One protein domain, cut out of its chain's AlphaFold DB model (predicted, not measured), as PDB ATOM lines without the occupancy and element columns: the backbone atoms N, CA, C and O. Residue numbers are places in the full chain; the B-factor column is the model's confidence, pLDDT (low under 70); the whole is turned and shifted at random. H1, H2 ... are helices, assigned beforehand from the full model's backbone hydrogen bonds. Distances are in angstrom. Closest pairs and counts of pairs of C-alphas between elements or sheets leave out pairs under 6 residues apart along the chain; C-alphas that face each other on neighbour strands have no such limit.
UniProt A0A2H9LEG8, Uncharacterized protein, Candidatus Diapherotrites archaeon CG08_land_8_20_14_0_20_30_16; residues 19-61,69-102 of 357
ATOM      1  N   SER A  19       5.646   2.714  28.923       69.62
ATOM      2  CA  SER A  19       4.917   1.968  29.962       69.62
ATOM      3  C   SER A  19       3.433   2.351  30.076       69.62
ATOM      4  O   SER A  19       2.597   1.469  30.230       69.62
ATOM      5  N   ILE A  20       3.081   3.637  29.946       71.50
ATOM      6  CA  ILE A  20       1.682   4.109  29.996       71.50
ATOM      7  C   ILE A  20       0.890   3.554  28.807       71.50
ATOM      8  O   ILE A  20      -0.182   2.979  28.985       71.50
ATOM      9  N   ALA A  21       1.453   3.677  27.600       74.38
ATOM     10  CA  ALA A  21       0.826   3.166  26.384       74.38
ATOM     11  C   ALA A  21       0.647   1.640  26.425       74.38
ATOM     12  O   ALA A  21      -0.370   1.134  25.960       74.38
ATOM     13  N   ALA A  22       1.593   0.908  27.026       77.62
ATOM     14  CA  ALA A  22       1.503  -0.540  27.179       77.62
ATOM     15  C   ALA A  22       0.329  -0.970  28.077       77.62
ATOM     16  O   ALA A  22      -0.416  -1.871  27.697       77.62
ATOM     17  N   PHE A  23       0.122  -0.310  29.226       79.56
ATOM     18  CA  PHE A  23      -1.002  -0.631  30.115       79.56
ATOM     19  C   PHE A  23      -2.356  -0.333  29.468       79.56
ATOM     20  O   PHE A  23      -3.242  -1.183  29.498       79.56
ATOM     21  N   SER A  24      -2.492   0.830  28.824       80.62
ATOM     22  CA  SER A  24      -3.712   1.186  28.088       80.62
ATOM     23  C   SER A  24      -4.001   0.185  26.962       80.62
ATOM     24  O   SER A  24      -5.100  -0.361  26.878       80.62
ATOM     25  N   LYS A  25      -2.988  -0.157  26.153       84.06
ATOM     26  CA  LYS A  25      -3.125  -1.118  25.050       84.06
ATOM     27  C   LYS A  25      -3.550  -2.507  25.533       84.06
ATOM     28  O   LYS A  25      -4.416  -3.103  24.905       84.06
ATOM     29  N   ALA A  26      -2.973  -3.002  26.630       79.94
ATOM     30  CA  ALA A  26      -3.339  -4.296  27.210       79.94
ATOM     31  C   ALA A  26      -4.774  -4.296  27.770       79.94
ATOM     32  O   ALA A  26      -5.534  -5.233  27.535       79.94
ATOM     33  N   ALA A  27      -5.177  -3.218  28.450       81.31
ATOM     34  CA  ALA A  27      -6.538  -3.066  28.960       81.31
ATOM     35  C   ALA A  27      -7.584  -3.059  27.825       81.31
ATOM     36  O   ALA A  27      -8.629  -3.708  27.926       81.31
ATOM     37  N   ILE A  28      -7.275  -2.357  26.728       84.69
ATOM     38  CA  ILE A  28      -8.135  -2.244  25.540       84.69
ATOM     39  C   ILE A  28      -8.212  -3.574  24.786       84.69
ATOM     40  O   ILE A  28      -9.306  -4.003  24.425       84.69
ATOM     41  N   SER A  29      -7.076  -4.240  24.560       86.19
ATOM     42  CA  SER A  29      -7.040  -5.514  23.829       86.19
ATOM     43  C   SER A  29      -7.675  -6.666  24.606       86.19
ATOM     44  O   SER A  29      -8.026  -7.682  24.007       86.19
ATOM     45  N   GLY A  30      -7.781  -6.544  25.935       84.50
ATOM     46  CA  GLY A  30      -8.194  -7.638  26.810       84.50
ATOM     47  C   GLY A  30      -7.181  -8.786  26.848       84.50
ATOM     48  O   GLY A  30      -7.523  -9.878  27.291       84.50
ATOM     49  N   LYS A  31      -5.947  -8.560  26.380       84.44
ATOM     50  CA  LYS A  31      -4.863  -9.549  26.373       84.44
ATOM     51  C   LYS A  31      -3.608  -8.967  27.009       84.44
ATOM     52  O   LYS A  31      -3.177  -7.861  26.675       84.44
ATOM     53  N   SER A  32      -3.000  -9.738  27.901       77.94
ATOM     54  CA  SER A  32      -1.689  -9.423  28.470       77.94
ATOM     55  C   SER A  32      -0.584  -9.468  27.395       77.94
ATOM     56  O   SER A  32      -0.786 -10.058  26.329       77.94
ATOM     57  N   PRO A  33       0.617  -8.925  27.674       68.88
ATOM     58  CA  PRO A  33       1.769  -9.043  26.774       68.88
ATOM     59  C   PRO A  33       2.179 -10.487  26.448       68.88
ATOM     60  O   PRO A  33       2.832 -10.709  25.436       68.88
ATOM     61  N   VAL A  34       1.780 -11.454  27.280       75.25
ATOM     62  CA  VAL A  34       2.044 -12.892  27.099       75.25
ATOM     63  C   VAL A  34       0.828 -13.654  26.549       75.25
ATOM     64  O   VAL A  34       0.751 -14.869  26.652       75.25
ATOM     65  N   GLY A  35      -0.169 -12.954  25.998       76.69
ATOM     66  CA  GLY A  35      -1.314 -13.565  25.309       76.69
ATOM     67  C   GLY A  35      -2.466 -14.036  26.204       76.69
ATOM     68  O   GLY A  35      -3.548 -14.307  25.688       76.69
ATOM     69  N   ARG A  36      -2.294 -14.059  27.535       85.00
ATOM     70  CA  ARG A  36      -3.372 -14.388  28.491       85.00
ATOM     71  C   ARG A  36      -4.559 -13.427  28.354       85.00
ATOM     72  O   ARG A  36      -4.349 -12.211  28.381       85.00
ATOM     73  N   VAL A  37      -5.777 -13.972  28.269       87.88
ATOM     74  CA  VAL A  37      -7.033 -13.205  28.322       87.88
ATOM     75  C   VAL A  37      -7.188 -12.594  29.712       87.88
ATOM     76  O   VAL A  37      -7.071 -13.284  30.724       87.88
ATOM     77  N   LEU A  38      -7.399 -11.285  29.748       87.00
ATOM     78  CA  LEU A  38      -7.524 -10.510  30.974       87.00
ATOM     79  C   LEU A  38      -8.950 -10.578  31.510       87.00
ATOM     80  O   LEU A  38      -9.915 -10.477  30.749       87.00
ATOM     81  N   THR A  39      -9.074 -10.689  32.830       88.94
ATOM     82  CA  THR A  39     -10.366 -10.570  33.506       88.94
ATOM     83  C   THR A  39     -10.878  -9.127  33.458       88.94
ATOM     84  O   THR A  39     -10.167  -8.188  33.085       88.94
ATOM     85  N   HIS A  40     -12.137  -8.931  33.847       88.06
ATOM     86  CA  HIS A  40     -12.732  -7.603  33.972       88.06
ATOM     87  C   HIS A  40     -11.933  -6.695  34.931       88.06
ATOM     88  O   HIS A  40     -11.641  -5.544  34.603       88.06
ATOM     89  N   GLU A  41     -11.509  -7.236  36.077       86.12
ATOM     90  CA  GLU A  41     -10.720  -6.512  37.080       86.12
ATOM     91  C   GLU A  41      -9.309  -6.200  36.584       86.12
ATOM     92  O   GLU A  41      -8.853  -5.071  36.748       86.12
ATOM     93  N   ASP A  42      -8.660  -7.138  35.886       86.88
ATOM     94  CA  ASP A  42      -7.345  -6.892  35.284       86.88
ATOM     95  C   ASP A  42      -7.405  -5.715  34.298       86.88
ATOM     96  O   ASP A  42      -6.544  -4.833  34.292       86.88
ATOM     97  N   ARG A  43      -8.446  -5.672  33.455       88.94
ATOM     98  CA  ARG A  43      -8.642  -4.590  32.478       88.94
ATOM     99  C   ARG A  43      -8.863  -3.248  33.176       88.94
ATOM    100  O   ARG A  43      -8.258  -2.255  32.764       88.94
ATOM    101  N   LEU A  44      -9.679  -3.213  34.234       87.38
ATOM    102  CA  LEU A  44      -9.893  -2.013  35.048       87.38
ATOM    103  C   LEU A  44      -8.601  -1.546  35.712       87.38
ATOM    104  O   LEU A  44      -8.246  -0.373  35.612       87.38
ATOM    105  N   GLU A  45      -7.870  -2.454  36.347       86.62
ATOM    106  CA  GLU A  45      -6.642  -2.126  37.055       86.62
ATOM    107  C   GLU A  45      -5.590  -1.531  36.114       86.62
ATOM    108  O   GLU A  45      -4.990  -0.495  36.410       86.62
ATOM    109  N   LEU A  46      -5.385  -2.148  34.948       86.31
ATOM    110  CA  LEU A  46      -4.434  -1.659  33.951       86.31
ATOM    111  C   LEU A  46      -4.832  -0.287  33.396       86.31
ATOM    112  O   LEU A  46      -3.972   0.590  33.240       86.31
ATOM    113  N   LEU A  47      -6.124  -0.075  33.136       86.50
ATOM    114  CA  LEU A  47      -6.641   1.216  32.695       86.50
ATOM    115  C   LEU A  47      -6.411   2.300  33.758       86.50
ATOM    116  O   LEU A  47      -5.877   3.368  33.450       86.50
ATOM    117  N   LEU A  48      -6.761   2.022  35.014       81.44
ATOM    118  CA  LEU A  48      -6.613   2.977  36.111       81.44
ATOM    119  C   LEU A  48      -5.143   3.288  36.394       81.44
ATOM    120  O   LEU A  48      -4.783   4.458  36.492       81.44
ATOM    121  N   ARG A  49      -4.261   2.281  36.388       80.62
ATOM    122  CA  ARG A  49      -2.805   2.488  36.491       80.62
ATOM    123  C   ARG A  49      -2.272   3.369  35.356       80.62
ATOM    124  O   ARG A  49      -1.388   4.195  35.588       80.62
ATOM    125  N   SER A  50      -2.785   3.218  34.132       83.38
ATOM    126  CA  SER A  50      -2.434   4.090  32.998       83.38
ATOM    127  C   SER A  50      -2.874   5.542  33.235       83.38
ATOM    128  O   SER A  50      -2.099   6.481  33.022       83.38
ATOM    129  N   LEU A  51      -4.110   5.738  33.699       79.62
ATOM    130  CA  LEU A  51      -4.682   7.055  33.982       79.62
ATOM    131  C   LEU A  51      -3.968   7.748  35.143       79.62
ATOM    132  O   LEU A  51      -3.549   8.894  34.997       79.62
ATOM    133  N   GLU A  52      -3.736   7.058  36.256       76.62
ATOM    134  CA  GLU A  52      -2.998   7.602  37.397       76.62
ATOM    135  C   GLU A  52      -1.575   8.005  37.005       76.62
ATOM    136  O   GLU A  52      -1.138   9.114  37.313       76.62
ATOM    137  N   LYS A  53      -0.866   7.168  36.236       78.25
ATOM    138  CA  LYS A  53       0.475   7.514  35.741       78.25
ATOM    139  C   LYS A  53       0.475   8.746  34.835       78.25
ATOM    140  O   LYS A  53       1.427   9.524  34.899       78.25
ATOM    141  N   ARG A  54      -0.559   8.950  34.007       78.00
ATOM    142  CA  ARG A  54      -0.717  10.210  33.254       78.00
ATOM    143  C   ARG A  54      -1.016  11.380  34.172       78.00
ATOM    144  O   ARG A  54      -0.364  12.405  34.034       78.00
ATOM    145  N   ARG A  55      -1.915  11.219  35.143       73.25
ATOM    146  CA  ARG A  55      -2.248  12.262  36.118       73.25
ATOM    147  C   ARG A  55      -1.011  12.778  36.853       73.25
ATOM    148  O   ARG A  55      -0.831  13.983  36.943       73.25
ATOM    149  N   PHE A  56      -0.139  11.891  37.334       71.06
ATOM    150  CA  PHE A  56       1.115  12.291  37.988       71.06
ATOM    151  C   PHE A  56       2.099  13.002  37.050       71.06
ATOM    152  O   PHE A  56       2.953  13.752  37.510       71.06
ATOM    153  N   LYS A  57       2.012  12.751  35.741       71.50
ATOM    154  CA  LYS A  57       2.896  13.341  34.731       71.50
ATOM    155  C   LYS A  57       2.397  14.698  34.232       71.50
ATOM    156  O   LYS A  57       3.206  15.550  33.893       71.50
ATOM    157  N   GLU A  58       1.085  14.841  34.114       66.12
ATOM    158  CA  GLU A  58       0.412  16.000  33.529       66.12
ATOM    159  C   GLU A  58      -0.168  16.951  34.596       66.12
ATOM    160  O   GLU A  58      -0.701  18.000  34.248       66.12
ATOM    161  N   GLY A  59      -0.067  16.587  35.882       58.72
ATOM    162  CA  GLY A  59      -0.545  17.372  37.022       58.72
ATOM    163  C   GLY A  59       0.030  18.791  37.087       58.72
ATOM    164  O   GLY A  59       1.087  19.049  36.508       58.72
ATOM    165  N   PRO A  60      -0.648  19.721  37.786       52.75
ATOM    166  CA  PRO A  60      -0.250  21.115  37.813       52.75
ATOM    167  C   PRO A  60       1.064  21.254  38.583       52.75
ATOM    168  O   PRO A  60       1.377  20.450  39.469       52.75
ATOM    169  N   ASP A  61       1.802  22.317  38.278       47.62
ATOM    170  CA  ASP A  61       2.849  22.816  39.161       47.62
ATOM    171  C   ASP A  61       2.263  22.984  40.577       47.62
ATOM    172  O   ASP A  61       1.093  23.348  40.706       47.62
ATOM    173  N   ILE A  69      -6.919  16.118  35.971       64.38
ATOM    174  CA  ILE A  69      -7.653  15.078  35.265       64.38
ATOM    175  C   ILE A  69      -6.946  14.843  33.928       64.38
ATOM    176  O   ILE A  69      -6.993  15.731  33.073       64.38
ATOM    177  N   PRO A  70      -6.301  13.682  33.722       69.06
ATOM    178  CA  PRO A  70      -5.647  13.390  32.457       69.06
ATOM    179  C   PRO A  70      -6.686  13.242  31.346       69.06
ATOM    180  O   PRO A  70      -7.797  12.750  31.569       69.06
ATOM    181  N   LYS A  71      -6.328  13.657  30.129       73.38
ATOM    182  CA  LYS A  71      -7.203  13.477  28.964       73.38
ATOM    183  C   LYS A  71      -7.313  11.987  28.619       73.38
ATOM    184  O   LYS A  71      -6.303  11.304  28.433       73.38
ATOM    185  N   TYR A  72      -8.549  11.511  28.495       78.88
ATOM    186  CA  TYR A  72      -8.884  10.161  28.047       78.88
ATOM    187  C   TYR A  72      -8.746  10.081  26.529       78.88
ATOM    188  O   TYR A  72      -9.164  10.996  25.816       78.88
ATOM    189  N   THR A  73      -8.177   8.988  26.027       82.94
ATOM    190  CA  THR A  73      -8.257   8.684  24.592       82.94
ATOM    191  C   THR A  73      -9.636   8.112  24.263       82.94
ATOM    192  O   THR A  73     -10.304   7.546  25.132       82.94
ATOM    193  N   SER A  74     -10.070   8.208  23.004       81.81
ATOM    194  CA  SER A  74     -11.355   7.633  22.578       81.81
ATOM    195  C   SER A  74     -11.440   6.135  22.886       81.81
ATOM    196  O   SER A  74     -12.456   5.672  23.393       81.81
ATOM    197  N   ALA A  75     -10.357   5.383  22.665       84.31
ATOM    198  CA  ALA A  75     -10.311   3.949  22.948       84.31
ATOM    199  C   ALA A  75     -10.471   3.627  24.447       84.31
ATOM    200  O   ALA A  75     -11.110   2.642  24.803       84.31
ATOM    201  N   GLU A  76      -9.941   4.475  25.330       86.25
ATOM    202  CA  GLU A  76     -10.112   4.324  26.778       86.25
ATOM    203  C   GLU A  76     -11.541   4.636  27.216       86.25
ATOM    204  O   GLU A  76     -12.089   3.898  28.028       86.25
ATOM    205  N   ASN A  77     -12.179   5.660  26.641       86.50
ATOM    206  CA  ASN A  77     -13.597   5.925  26.897       86.50
ATOM    207  C   ASN A  77     -14.479   4.750  26.456       86.50
ATOM    208  O   ASN A  77     -15.333   4.312  27.222       86.50
ATOM    209  N   TYR A  78     -14.240   4.188  25.267       86.56
ATOM    210  CA  TYR A  78     -14.951   2.988  24.810       86.56
ATOM    211  C   TYR A  78     -14.690   1.768  25.693       86.56
ATOM    212  O   TYR A  78     -15.606   0.982  25.928       86.56
ATOM    213  N   LEU A  79     -13.475   1.612  26.223       89.31
ATOM    214  CA  LEU A  79     -13.184   0.552  27.181       89.31
ATOM    215  C   LEU A  79     -13.999   0.724  28.470       89.31
ATOM    216  O   LEU A  79     -14.600  -0.247  28.918       89.31
ATOM    217  N   ILE A  80     -14.062   1.933  29.039       89.25
ATOM    218  CA  ILE A  80     -14.867   2.206  30.244       89.25
ATOM    219  C   ILE A  80     -16.341   1.932  29.967       89.25
ATOM    220  O   ILE A  80     -16.981   1.256  30.763       89.25
ATOM    221  N   LEU A  81     -16.868   2.395  28.830       89.88
ATOM    222  CA  LEU A  81     -18.241   2.104  28.410       89.88
ATOM    223  C   LEU A  81     -18.501   0.600  28.342       89.88
ATOM    224  O   LEU A  81     -19.486   0.122  28.897       89.88
ATOM    225  N   LYS A  82     -17.599  -0.155  27.708       90.44
ATOM    226  CA  LYS A  82     -17.721  -1.608  27.602       90.44
ATOM    227  C   LYS A  82     -17.718  -2.272  28.980       90.44
ATOM    228  O   LYS A  82     -18.560  -3.122  29.232       90.44
ATOM    229  N   LEU A  83     -16.820  -1.865  29.878       91.31
ATOM    230  CA  LEU A  83     -16.751  -2.399  31.241       91.31
ATOM    231  C   LEU A  83     -18.024  -2.051  32.039       91.31
ATOM    232  O   LEU A  83     -18.629  -2.939  32.634       91.31
ATOM    233  N   LEU A  84     -18.510  -0.806  31.956       91.56
ATOM    234  CA  LEU A  84     -19.779  -0.389  32.567       91.56
ATOM    235  C   LEU A  84     -20.971  -1.217  32.066       91.56
ATOM    236  O   LEU A  84     -21.868  -1.503  32.848       91.56
ATOM    237  N   LEU A  85     -20.992  -1.592  30.786       91.19
ATOM    238  CA  LEU A  85     -22.052  -2.416  30.196       91.19
ATOM    239  C   LEU A  85     -21.903  -3.911  30.518       91.19
ATOM    240  O   LEU A  85     -22.908  -4.619  30.584       91.19
ATOM    241  N   GLU A  86     -20.676  -4.406  30.697       91.56
ATOM    242  CA  GLU A  86     -20.396  -5.780  31.128       91.56
ATOM    243  C   GLU A  86     -20.886  -5.990  32.571       91.56
ATOM    244  O   GLU A  86     -21.772  -6.820  32.791       91.56
ATOM    245  N   ASP A  87     -20.363  -5.200  33.516       92.19
ATOM    246  CA  ASP A  87     -20.677  -5.267  34.948       92.19
ATOM    247  C   ASP A  87     -20.619  -3.858  35.584       92.19
ATOM    248  O   ASP A  87     -19.544  -3.393  36.001       92.19
ATOM    249  N   PRO A  88     -21.766  -3.150  35.670       92.06
ATOM    250  CA  PRO A  88     -21.826  -1.810  36.244       92.06
ATOM    251  C   PRO A  88     -21.391  -1.777  37.711       92.06
ATOM    252  O   PRO A  88     -20.707  -0.842  38.134       92.06
ATOM    253  N   PHE A  89     -21.769  -2.794  38.492       91.69
ATOM    254  CA  PHE A  89     -21.482  -2.844  39.921       91.69
ATOM    255  C   PHE A  89     -19.989  -2.963  40.172       91.69
ATOM    256  O   PHE A  89     -19.447  -2.144  40.912       91.69
ATOM    257  N   ARG A  90     -19.324  -3.943  39.552       90.50
ATOM    258  CA  ARG A  90     -17.878  -4.121  39.714       90.50
ATOM    259  C   ARG A  90     -17.117  -2.931  39.160       90.50
ATOM    260  O   ARG A  90     -16.239  -2.426  39.849       90.50
ATOM    261  N   THR A  91     -17.492  -2.423  37.986       90.44
ATOM    262  CA  THR A  91     -16.817  -1.267  37.382       90.44
ATOM    263  C   THR A  91     -16.873  -0.036  38.281       90.44
ATOM    264  O   THR A  91     -15.837   0.537  38.620       90.44
ATOM    265  N   ILE A  92     -18.075   0.373  38.698       90.00
ATOM    266  CA  ILE A  92     -18.252   1.579  39.512       90.00
ATOM    267  C   ILE A  92     -17.604   1.378  40.884       90.00
ATOM    268  O   ILE A  92     -16.864   2.244  41.346       90.00
ATOM    269  N   ASP A  93     -17.827   0.234  41.533       88.69
ATOM    270  CA  ASP A  93     -17.288  -0.023  42.868       88.69
ATOM    271  C   ASP A  93     -15.757  -0.078  42.878       88.69
ATOM    272  O   ASP A  93     -15.127   0.542  43.735       88.69
ATOM    273  N   TYR A  94     -15.149  -0.741  41.891       86.69
ATOM    274  CA  TYR A  94     -13.696  -0.817  41.766       86.69
ATOM    275  C   TYR A  94     -13.092   0.575  41.593       86.69
ATOM    276  O   TYR A  94     -12.158   0.935  42.311       86.69
ATOM    277  N   ILE A  95     -13.641   1.397  40.692       83.12
ATOM    278  CA  ILE A  95     -13.086   2.728  40.431       83.12
ATOM    279  C   ILE A  95     -13.227   3.632  41.665       83.12
ATOM    280  O   ILE A  95     -12.259   4.303  42.027       83.12
ATOM    281  N   TYR A  96     -14.369   3.615  42.360       82.94
ATOM    282  CA  TYR A  96     -14.564   4.425  43.571       82.94
ATOM    283  C   TYR A  96     -13.743   3.941  44.772       82.94
ATOM    284  O   TYR A  96     -13.293   4.768  45.561       82.94
ATOM    285  N   LYS A  97     -13.509   2.631  44.921       82.50
ATOM    286  CA  LYS A  97     -12.682   2.087  46.011       82.50
ATOM    287  C   LYS A  97     -11.191   2.282  45.779       82.50
ATOM    288  O   LYS A  97     -10.443   2.500  46.728       82.50
ATOM    289  N   LYS A  98     -10.734   2.141  44.533       73.44
ATOM    290  CA  LYS A  98      -9.301   2.107  44.212       73.44
ATOM    291  C   LYS A  98      -8.728   3.461  43.843       73.44
ATOM    292  O   LYS A  98      -7.514   3.616  43.889       73.44
ATOM    293  N   THR A  99      -9.565   4.441  43.507       66.19
ATOM    294  CA  THR A  99      -9.078   5.734  43.029       66.19
ATOM    295  C   THR A  99      -9.697   6.900  43.782       66.19
ATOM    296  O   THR A  99     -10.871   6.898  44.137       66.19
ATOM    297  N   ARG A 100      -8.932   7.987  43.922       61.97
ATOM    298  CA  ARG A 100      -9.458   9.307  44.329       61.97
ATOM    299  C   ARG A 100     -10.162  10.035  43.175       61.97
ATOM    300  O   ARG A 100     -10.123  11.259  43.092       61.97
ATOM    301  N   ILE A 101     -10.664   9.278  42.203       62.19
ATOM    302  CA  ILE A 101     -10.927   9.731  40.840       62.19
ATOM    303  C   ILE A 101     -12.355   9.311  40.414       62.19
ATOM    304  O   ILE A 101     -12.667   9.144  39.240       62.19
ATOM    305  N   GLY A 102     -13.271   9.166  41.380       62.56
ATOM    306  CA  GLY A 102     -14.668   8.789  41.123       62.56
ATOM    307  C   GLY A 102     -15.387   9.715  40.128       62.56
ATOM    308  O   GLY A 102     -16.197   9.251  39.328       62.56
TER     309      GLY A 102
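AT A GLANCE: This is residues 19 to 61 and 69 to 102 of the 357 residues of an uncharacterized protein of Candidatus Diapherotrites archaeon CG08_land_8_20_14_0_20_30_16 (UniProt A0A2H9LEG8). Two helices, H1 and the longer H2, fold into a helical hairpin, and H3 and H4 make a V beside it. In this V, H3 packs on H1 with residues 75 to 79, and H4 packs on residues 41 to 48 of H2. The printed part has 77 residues with four named helices, H1, H2, H3 and H4 in chain order, and no named strand; its class is all helix. It is compact, with a radius of gyration of the C-alphas of 12.1 A, and spans 39 by 28 by 20 A.

IN THESE COORDINATES: H1, residues 19 to 29, begins at C-alpha 19 at (4.917, 1.968, 29.962) and is 15.4 A long from first to last C-alpha. H2, residues 40 to 58, is 27.0 A long. H3, residues 74 to 86, is 18.3 A long. H4, residues 88 to 98, is 15.4 A long and ends at C-alpha 98 at (-9.301, 2.107, 44.212).

HOW THE PARTS SIT: The hairpin helices H1 and H2 touch, closest at the C-alphas of Ala 27 and Arg 43, 4.4 A, at a shallow tilt of 31 degrees, opposite ways. H1 and H3 touch, closest at the C-alphas of Ile 28 and Leu 79, 6.0 A, at a steep tilt of 46 degrees. H2 and H4 touch, closest at the C-alphas of Leu 44 and Thr 91, 7.3 A, at a steep tilt of 43 degrees. H2, with residues 40 to 47 alone, and H3 only just touch, with 3 pairs of C-alphas within 8 A. H3 and H4 touch only at the corner, and only just, with 3 such pairs. H1 and H4 are apart. In H1, H2, H3 and H4 every O i to N i+4 pair is within hydrogen-bond range.

THE WHOLE: The C-alphas of Arg 36 and Asp 61 are the two farthest apart, 39.2 A. Residues 62 to 68 are not printed, and C-alphas 61 and 69 are 13.6 A apart across the cut. Of the links printed whole, none is long. The mean pLDDT of the printed part is 80.5; 12 residues are under 70, among them residues 58 to 61 and 99 to 102.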